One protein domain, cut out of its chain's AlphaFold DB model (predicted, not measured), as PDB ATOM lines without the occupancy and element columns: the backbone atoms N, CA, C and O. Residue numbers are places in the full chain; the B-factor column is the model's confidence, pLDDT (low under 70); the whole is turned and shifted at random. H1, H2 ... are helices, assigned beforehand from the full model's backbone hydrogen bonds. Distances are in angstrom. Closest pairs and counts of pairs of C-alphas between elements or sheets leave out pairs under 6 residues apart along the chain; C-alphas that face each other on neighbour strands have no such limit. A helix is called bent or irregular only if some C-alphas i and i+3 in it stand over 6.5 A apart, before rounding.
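What this domain is: This is residues 132 to 192 of the 204 residues of the protein "Aspartokinase 2, chloroplastic" of Ananas comosus (UniProt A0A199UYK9). Two long helices, H3 and H4, run side by side in opposite ways as the long sides of a narrow, loose frame, and the chain turns between them through residues 171 to 174 at one end. At the other end H1 spans from the first turns of H3 to the last turns of H4, and the short, irregular H2 packs on the end of H4. The printed part has 61 residues with four named helices in the order H1, H2, H3, H4 and no named strand; the class is all helix. It is only just compact, close to loose, with a radius of gyration of the C-alphas of 12.3 A, and only just elongated, with spans of 38 by 19 by 16 A.

Where its parts are: Find C-alpha 132 at (10.652, 6.397, -38.818); from there H1, residues 132 to 145, runs 19.8 A. After Gly 146 comes H2, residues 147 to 152, which is irregular: C-alphas 148 and 151 are 8.1 A apart. Past Ile 153, look for C-alpha 154 at (11.627, 13.128, -51.171), where H3, residues 154 to 170, begins its 24.3 A. H4, residues 175 to 192, runs 26.9 A to C-alpha 192 at (11.287, 23.794, -39.464); it too is irregular, with C-alphas 176 and 179 7.2 A apart.

How they stand to each other: H1, H3 and H4 form an up and down bundle, each running against the one before it. Look first at residues 134 to 138 of H1, which touch residues 154 to 159 of H3; the closest C-alphas are those of Asn 134 and Glu 155, 5.2 A, at a shallow tilt of 34.7 degrees, only just short of steep. Residues 139 to 143 of H1 touch residues 188 to 192 of H4 at a steep tilt of 44 degrees, the same way; the closest C-alphas are those of Ala 142 and Ser 192, 6.2 A. H2 touches H4 at its residues 189 to 192, with C-alphas 150 and 189 closest at 6.0 A. H3 and H4 are close but not clearly touching, at a shallow tilt of 12 degrees; their closest C-alphas, of Leu 156 and Leu 185, are 7.4 A apart. H2 and H3 meet only through their link. The helix packing is mostly crossed, but only just. In H1 and H3 every O i to N i+4 pair is within hydrogen-bond range; in H4 11 of 14 are, and in H2 0 of 2, with 1 of 3 O i to N i+3 pairs.

The domain as a whole: The two C-alphas farthest apart, those of Ser 144 and Gly 171, are 37.8 A apart. The printed part has no cut, and its three links are tight. In the B-factor column you find a mean pLDDT of the printed part of 80.4; residues 145 to 150 and 188 to 192 of this model are under 70.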
ATOM      1  N   THR A 132       9.852   5.709 -39.854       88.75
ATOM      2  CA  THR A 132      10.652   6.397 -38.818       88.75
ATOM      3  C   THR A 132      11.996   6.904 -39.350       88.75
ATOM      4  O   THR A 132      12.372   8.035 -39.068       88.75
ATOM      5  N   ASN A 133      12.703   6.110 -40.159       91.31
ATOM      6  CA  ASN A 133      13.994   6.511 -40.726       91.31
ATOM      7  C   ASN A 133      13.817   7.634 -41.757       91.31
ATOM      8  O   ASN A 133      14.591   8.586 -41.761       91.31
ATOM      9  N   ASN A 134      12.776   7.542 -42.589       89.25
ATOM     10  CA  ASN A 134      12.432   8.576 -43.560       89.25
ATOM     11  C   ASN A 134      12.063   9.893 -42.855       89.25
ATOM     12  O   ASN A 134      12.471  10.949 -43.316       89.25
ATOM     13  N   LEU A 135      11.356   9.849 -41.718       87.75
ATOM     14  CA  LEU A 135      11.042  11.040 -40.916       87.75
ATOM     15  C   LEU A 135      12.296  11.705 -40.330       87.75
ATOM     16  O   LEU A 135      12.397  12.928 -40.353       87.75
ATOM     17  N   LEU A 136      13.265  10.919 -39.848       88.38
ATOM     18  CA  LEU A 136      14.546  11.452 -39.365       88.38
ATOM     19  C   LEU A 136      15.333  12.120 -40.506       88.38
ATOM     20  O   LEU A 136      15.729  13.275 -40.379       88.38
ATOM     21  N   MET A 137      15.465  11.440 -41.650       87.50
ATOM     22  CA  MET A 137      16.112  11.984 -42.852       87.50
ATOM     23  C   MET A 137      15.386  13.223 -43.406       87.50
ATOM     24  O   MET A 137      16.034  14.154 -43.880       87.50
ATOM     25  N   ALA A 138      14.052  13.270 -43.321       85.94
ATOM     26  CA  ALA A 138      13.270  14.448 -43.681       85.94
ATOM     27  C   ALA A 138      13.575  15.632 -42.753       85.94
ATOM     28  O   ALA A 138      13.775  16.742 -43.239       85.94
ATOM     29  N   GLY A 139      13.668  15.397 -41.440       83.56
ATOM     30  CA  GLY A 139      14.051  16.419 -40.462       83.56
ATOM     31  C   GLY A 139      15.461  16.968 -40.700       83.56
ATOM     32  O   GLY A 139      15.648  18.183 -40.728       83.56
ATOM     33  N   GLU A 140      16.438  16.091 -40.950       83.50
ATOM     34  CA  GLU A 140      17.812  16.481 -41.304       83.50
ATOM     35  C   GLU A 140      17.849  17.367 -42.563       83.50
ATOM     36  O   GLU A 140      18.505  18.411 -42.571       83.50
ATOM     37  N   LYS A 141      17.096  16.999 -43.610       83.38
ATOM     38  CA  LYS A 141      17.005  17.787 -44.849       83.38
ATOM     39  C   LYS A 141      16.247  19.099 -44.674       83.38
ATOM     40  O   LYS A 141      16.674  20.105 -45.233       83.38
ATOM     41  N   ALA A 142      15.166  19.133 -43.896       81.81
ATOM     42  CA  ALA A 142      14.399  20.357 -43.650       81.81
ATOM     43  C   ALA A 142      15.284  21.464 -43.048       81.81
ATOM     44  O   ALA A 142      15.219  22.616 -43.480       81.81
ATOM     45  N   VAL A 143      16.190  21.095 -42.134       79.62
ATOM     46  CA  VAL A 143      17.188  22.012 -41.558       79.62
ATOM     47  C   VAL A 143      18.171  22.542 -42.613       79.62
ATOM     48  O   VAL A 143      18.572  23.701 -42.530       79.62
ATOM     49  N   SER A 144      18.553  21.744 -43.620       75.44
ATOM     50  CA  SER A 144      19.510  22.167 -44.657       75.44
ATOM     51  C   SER A 144      18.886  22.884 -45.862       75.44
ATOM     52  O   SER A 144      19.568  23.664 -46.519       75.44
ATOM     53  N   CYS A 145      17.624  22.597 -46.190       66.88
ATOM     54  CA  CYS A 145      16.946  23.109 -47.388       66.88
ATOM     55  C   CYS A 145      16.251  24.462 -47.168       66.88
ATOM     56  O   CYS A 145      15.983  25.175 -48.134       66.88
ATOM     57  N   GLY A 146      15.974  24.827 -45.913       62.84
ATOM     58  CA  GLY A 146      15.198  26.019 -45.588       62.84
ATOM     59  C   GLY A 146      13.700  25.854 -45.878       62.84
ATOM     60  O   GLY A 146      13.247  24.915 -46.532       62.84
ATOM     61  N   VAL A 147      12.909  26.789 -45.355       62.59
ATOM     62  CA  VAL A 147      11.451  26.616 -45.204       62.59
ATOM     63  C   VAL A 147      10.691  26.629 -46.539       62.59
ATOM     64  O   VAL A 147       9.616  26.047 -46.644       62.59
ATOM     65  N   SER A 148      11.269  27.221 -47.584       64.62
ATOM     66  CA  SER A 148      10.651  27.345 -48.910       64.62
ATOM     67  C   SER A 148      10.421  26.009 -49.632       64.62
ATOM     68  O   SER A 148       9.505  25.918 -50.445       64.62
ATOM     69  N   ASN A 149      11.231  24.980 -49.349       66.44
ATOM     70  CA  ASN A 149      11.307  23.757 -50.163       66.44
ATOM     71  C   ASN A 149      10.941  22.477 -49.382       66.44
ATOM     72  O   ASN A 149      11.219  21.370 -49.837       66.44
ATOM     73  N   VAL A 150      10.299  22.582 -48.210       69.06
ATOM     74  CA  VAL A 150       9.998  21.404 -47.367       69.06
ATOM     75  C   VAL A 150       9.065  20.403 -48.070       69.06
ATOM     76  O   VAL A 150       9.213  19.195 -47.905       69.06
ATOM     77  N   ALA A 151       8.169  20.881 -48.940       70.56
ATOM     78  CA  ALA A 151       7.310  20.032 -49.772       70.56
ATOM     79  C   ALA A 151       8.075  19.214 -50.839       70.56
ATOM     80  O   ALA A 151       7.537  18.235 -51.351       70.56
ATOM     81  N   GLU A 152       9.317  19.584 -51.169       77.50
ATOM     82  CA  GLU A 152      10.172  18.872 -52.132       77.50
ATOM     83  C   GLU A 152      11.010  17.758 -51.477       77.50
ATOM     84  O   GLU A 152      11.729  17.028 -52.164       77.50
ATOM     85  N   ILE A 153      10.927  17.591 -50.151       84.75
ATOM     86  CA  ILE A 153      11.657  16.543 -49.433       84.75
ATOM     87  C   ILE A 153      11.126  15.167 -49.854       84.75
ATOM     88  O   ILE A 153      10.028  14.748 -49.478       84.75
ATOM     89  N   ALA A 154      11.953  14.437 -50.607       89.75
ATOM     90  CA  ALA A 154      11.627  13.128 -51.171       89.75
ATOM     91  C   ALA A 154      11.101  12.127 -50.126       89.75
ATOM     92  O   ALA A 154      10.184  11.361 -50.406       89.75
ATOM     93  N   GLU A 155      11.636  12.153 -48.907       89.12
ATOM     94  CA  GLU A 155      11.204  11.299 -47.803       89.12
ATOM     95  C   GLU A 155       9.744  11.534 -47.393       89.12
ATOM     96  O   GLU A 155       9.042  10.562 -47.116       89.12
ATOM     97  N   LEU A 156       9.262  12.785 -47.398       87.00
ATOM     98  CA  LEU A 156       7.857  13.095 -47.108       87.00
ATOM     99  C   LEU A 156       6.942  12.572 -48.222       87.00
ATOM    100  O   LEU A 156       5.890  12.001 -47.932       87.00
ATOM    101  N   SER A 157       7.376  12.671 -49.482       89.44
ATOM    102  CA  SER A 157       6.674  12.077 -50.628       89.44
ATOM    103  C   SER A 157       6.592  10.551 -50.522       89.44
ATOM    104  O   SER A 157       5.502  10.001 -50.657       89.44
ATOM    105  N   ILE A 158       7.693   9.870 -50.175       91.31
ATOM    106  CA  ILE A 158       7.721   8.411 -49.954       91.31
ATOM    107  C   ILE A 158       6.768   8.008 -48.818       91.31
ATOM    108  O   ILE A 158       6.048   7.017 -48.931       91.31
ATOM    109  N   ILE A 159       6.745   8.767 -47.717       89.44
ATOM    110  CA  ILE A 159       5.826   8.517 -46.596       89.44
ATOM    111  C   ILE A 159       4.372   8.685 -47.051       89.44
ATOM    112  O   ILE A 159       3.541   7.827 -46.754       89.44
ATOM    113  N   ARG A 160       4.057   9.758 -47.786       87.94
ATOM    114  CA  ARG A 160       2.706  10.036 -48.290       87.94
ATOM    115  C   ARG A 160       2.226   8.962 -49.267       87.94
ATOM    116  O   ARG A 160       1.083   8.521 -49.169       87.94
ATOM    117  N   GLU A 161       3.081   8.536 -50.192       91.19
ATOM    118  CA  GLU A 161       2.780   7.487 -51.168       91.19
ATOM    119  C   GLU A 161       2.502   6.145 -50.477       91.19
ATOM    120  O   GLU A 161       1.452   5.552 -50.713       91.19
ATOM    121  N   LEU A 162       3.364   5.734 -49.538       90.25
ATOM    122  CA  LEU A 162       3.235   4.478 -48.792       90.25
ATOM    123  C   LEU A 162       1.904   4.355 -48.024       90.25
ATOM    124  O   LEU A 162       1.308   3.277 -47.995       90.25
ATOM    125  N   HIS A 163       1.434   5.440 -47.397       89.94
ATOM    126  CA  HIS A 163       0.158   5.428 -46.671       89.94
ATOM    127  C   HIS A 163      -1.042   5.422 -47.628       89.94
ATOM    128  O   HIS A 163      -1.982   4.663 -47.402       89.94
ATOM    129  N   ASN A 164      -1.000   6.207 -48.712       89.62
ATOM    130  CA  ASN A 164      -2.076   6.223 -49.707       89.62
ATOM    131  C   ASN A 164      -2.221   4.870 -50.421       89.62
ATOM    132  O   ASN A 164      -3.330   4.348 -50.477       89.62
ATOM    133  N   SER A 165      -1.119   4.270 -50.896       92.00
ATOM    134  CA  SER A 165      -1.175   2.968 -51.578       92.00
ATOM    135  C   SER A 165      -1.688   1.874 -50.640       92.00
ATOM    136  O   SER A 165      -2.525   1.067 -51.026       92.00
ATOM    137  N   THR A 166      -1.267   1.897 -49.371       91.62
ATOM    138  CA  THR A 166      -1.738   0.937 -48.363       91.62
ATOM    139  C   THR A 166      -3.233   1.090 -48.083       91.62
ATOM    140  O   THR A 166      -3.916   0.087 -47.904       91.62
ATOM    141  N   VAL A 167      -3.764   2.315 -48.073       90.69
ATOM    142  CA  VAL A 167      -5.206   2.568 -47.924       90.69
ATOM    143  C   VAL A 167      -5.996   2.071 -49.135       90.69
ATOM    144  O   VAL A 167      -7.003   1.386 -48.944       90.69
ATOM    145  N   ASP A 168      -5.499   2.299 -50.354       91.62
ATOM    146  CA  ASP A 168      -6.101   1.762 -51.582       91.62
ATOM    147  C   ASP A 168      -6.100   0.218 -51.591       91.62
ATOM    148  O   ASP A 168      -7.126  -0.413 -51.838       91.62
ATOM    149  N   GLU A 169      -4.964  -0.409 -51.262       93.00
ATOM    150  CA  GLU A 169      -4.769  -1.870 -51.207       93.00
ATOM    151  C   GLU A 169      -5.561  -2.571 -50.081       93.00
ATOM    152  O   GLU A 169      -5.709  -3.804 -50.092       93.00
ATOM    153  N   LEU A 170      -6.033  -1.808 -49.089       90.94
ATOM    154  CA  LEU A 170      -6.942  -2.251 -48.027       90.94
ATOM    155  C   LEU A 170      -8.416  -1.933 -48.330       90.94
ATOM    156  O   LEU A 170      -9.284  -2.409 -47.600       90.94
ATOM    157  N   GLY A 171      -8.714  -1.166 -49.385       90.50
ATOM    158  CA  GLY A 171     -10.078  -0.742 -49.722       90.50
ATOM    159  C   GLY A 171     -10.687   0.246 -48.721       90.50
ATOM    160  O   GLY A 171     -11.908   0.296 -48.577       90.50
ATOM    161  N   ILE A 172      -9.851   1.000 -48.004       89.31
ATOM    162  CA  ILE A 172     -10.278   2.026 -47.044       89.31
ATOM    163  C   ILE A 172     -10.510   3.338 -47.807       89.31
ATOM    164  O   ILE A 172      -9.746   3.675 -48.710       89.31
ATOM    165  N   ASP A 173     -11.543   4.109 -47.455       86.38
ATOM    166  CA  ASP A 173     -11.731   5.428 -48.069       86.38
ATOM    167  C   ASP A 173     -10.609   6.382 -47.635       86.38
ATOM    168  O   ASP A 173     -10.394   6.612 -46.440       86.38
ATOM    169  N   ARG A 174      -9.927   6.986 -48.614       81.06
ATOM    170  CA  ARG A 174      -8.856   7.963 -48.401       81.06
ATOM    171  C   ARG A 174      -9.289   9.131 -47.520       81.06
ATOM    172  O   ARG A 174      -8.441   9.654 -46.800       81.06
ATOM    173  N   SER A 175     -10.568   9.526 -47.532       83.00
ATOM    174  CA  SER A 175     -11.064  10.617 -46.674       83.00
ATOM    175  C   SER A 175     -10.786  10.372 -45.182       83.00
ATOM    176  O   SER A 175     -10.442  11.315 -44.469       83.00
ATOM    177  N   THR A 176     -10.812   9.101 -44.756       80.19
ATOM    178  CA  THR A 176     -10.537   8.638 -43.385       80.19
ATOM    179  C   THR A 176      -9.180   9.107 -42.872       80.19
ATOM    180  O   THR A 176      -9.080   9.557 -41.737       80.19
ATOM    181  N   ILE A 177      -8.139   9.019 -43.709       78.94
ATOM    182  CA  ILE A 177      -6.763   9.364 -43.322       78.94
ATOM    183  C   ILE A 177      -6.286  10.695 -43.901       78.94
ATOM    184  O   ILE A 177      -5.277  11.222 -43.444       78.94
ATOM    185  N   ALA A 178      -6.957  11.243 -44.920       74.56
ATOM    186  CA  ALA A 178      -6.456  12.397 -45.665       74.56
ATOM    187  C   ALA A 178      -6.262  13.623 -44.765       74.56
ATOM    188  O   ALA A 178      -5.229  14.283 -44.859       74.56
ATOM    189  N   GLY A 179      -7.213  13.895 -43.866       76.06
ATOM    190  CA  GLY A 179      -7.107  14.999 -42.908       76.06
ATOM    191  C   GLY A 179      -5.963  14.810 -41.910       76.06
ATOM    192  O   GLY A 179      -5.197  15.739 -41.672       76.06
ATOM    193  N   GLU A 180      -5.805  13.601 -41.368       75.62
ATOM    194  CA  GLU A 180      -4.777  13.285 -40.368       75.62
ATOM    195  C   GLU A 180      -3.368  13.258 -40.975       75.62
ATOM    196  O   GLU A 180      -2.440  13.838 -40.412       75.62
ATOM    197  N   LEU A 181      -3.212  12.641 -42.150       75.56
ATOM    198  CA  LEU A 181      -1.953  12.577 -42.888       75.56
ATOM    199  C   LEU A 181      -1.517  13.968 -43.361       75.56
ATOM    200  O   LEU A 181      -0.344  14.306 -43.226       75.56
ATOM    201  N   GLN A 182      -2.444  14.783 -43.875       73.88
ATOM    202  CA  GLN A 182      -2.141  16.157 -44.277       73.88
ATOM    203  C   GLN A 182      -1.733  16.995 -43.057       73.88
ATOM    204  O   GLN A 182      -0.643  17.552 -43.054       73.88
ATOM    205  N   LEU A 183      -2.513  16.971 -41.971       77.38
ATOM    206  CA  LEU A 183      -2.206  17.702 -40.733       77.38
ATOM    207  C   LEU A 183      -0.896  17.248 -40.065       77.38
ATOM    208  O   LEU A 183      -0.214  18.054 -39.429       77.38
ATOM    209  N   PHE A 184      -0.522  15.973 -40.189       76.62
ATOM    210  CA  PHE A 184       0.771  15.473 -39.722       76.62
ATOM    211  C   PHE A 184       1.930  15.999 -40.581       76.62
ATOM    212  O   PHE A 184       2.922  16.479 -40.033       76.62
ATOM    213  N   LEU A 185       1.801  15.958 -41.911       72.56
ATOM    214  CA  LEU A 185       2.814  16.470 -42.840       72.56
ATOM    215  C   LEU A 185       2.962  18.000 -42.757       72.56
ATOM    216  O   LEU A 185       4.087  18.494 -42.750       72.56
ATOM    217  N   ASP A 186       1.863  18.740 -42.606       73.94
ATOM    218  CA  ASP A 186       1.874  20.202 -42.467       73.94
ATOM    219  C   ASP A 186       2.594  20.629 -41.178       73.94
ATOM    220  O   ASP A 186       3.470  21.492 -41.210       73.94
ATOM    221  N   LYS A 187       2.337  19.942 -40.053       72.38
ATOM    222  CA  LYS A 187       3.072  20.164 -38.792       72.38
ATOM    223  C   LYS A 187       4.570  19.878 -38.912       72.38
ATOM    224  O   LYS A 187       5.368  20.560 -38.267       72.38
ATOM    225  N   LEU A 188       4.969  18.888 -39.713       68.50
ATOM    226  CA  LEU A 188       6.384  18.636 -40.019       68.50
ATOM    227  C   LEU A 188       6.984  19.754 -40.889       68.50
ATOM    228  O   LEU A 188       8.147  20.101 -40.705       68.50
ATOM    229  N   GLY A 189       6.187  20.363 -41.771       63.38
ATOM    230  CA  GLY A 189       6.551  21.575 -42.506       63.38
ATOM    231  C   GLY A 189       6.818  22.768 -41.585       63.38
ATOM    232  O   GLY A 189       7.905  23.353 -41.599       63.38
ATOM    233  N   GLU A 190       5.845  23.095 -40.736       60.97
ATOM    234  CA  GLU A 190       5.877  24.252 -39.831       60.97
ATOM    235  C   GLU A 190       6.956  24.151 -38.736       60.97
ATOM    236  O   GLU A 190       7.537  25.162 -38.335       60.97
ATOM    237  N   THR A 191       7.297  22.940 -38.275       54.91
ATOM    238  CA  THR A 191       8.326  22.729 -37.228       54.91
ATOM    239  C   THR A 191       9.776  22.900 -37.701       54.91
ATOM    240  O   THR A 191      10.714  22.743 -36.909       54.91
ATOM    241  N   SER A 192       9.983  23.359 -38.940       52.72
ATOM    242  CA  SER A 192      11.287  23.794 -39.464       52.72
ATOM    243  C   SER A 192      11.935  24.952 -38.676       52.72
ATOM    244  O   SER A 192      13.120  25.219 -38.855       52.72
TER     245      SER A 192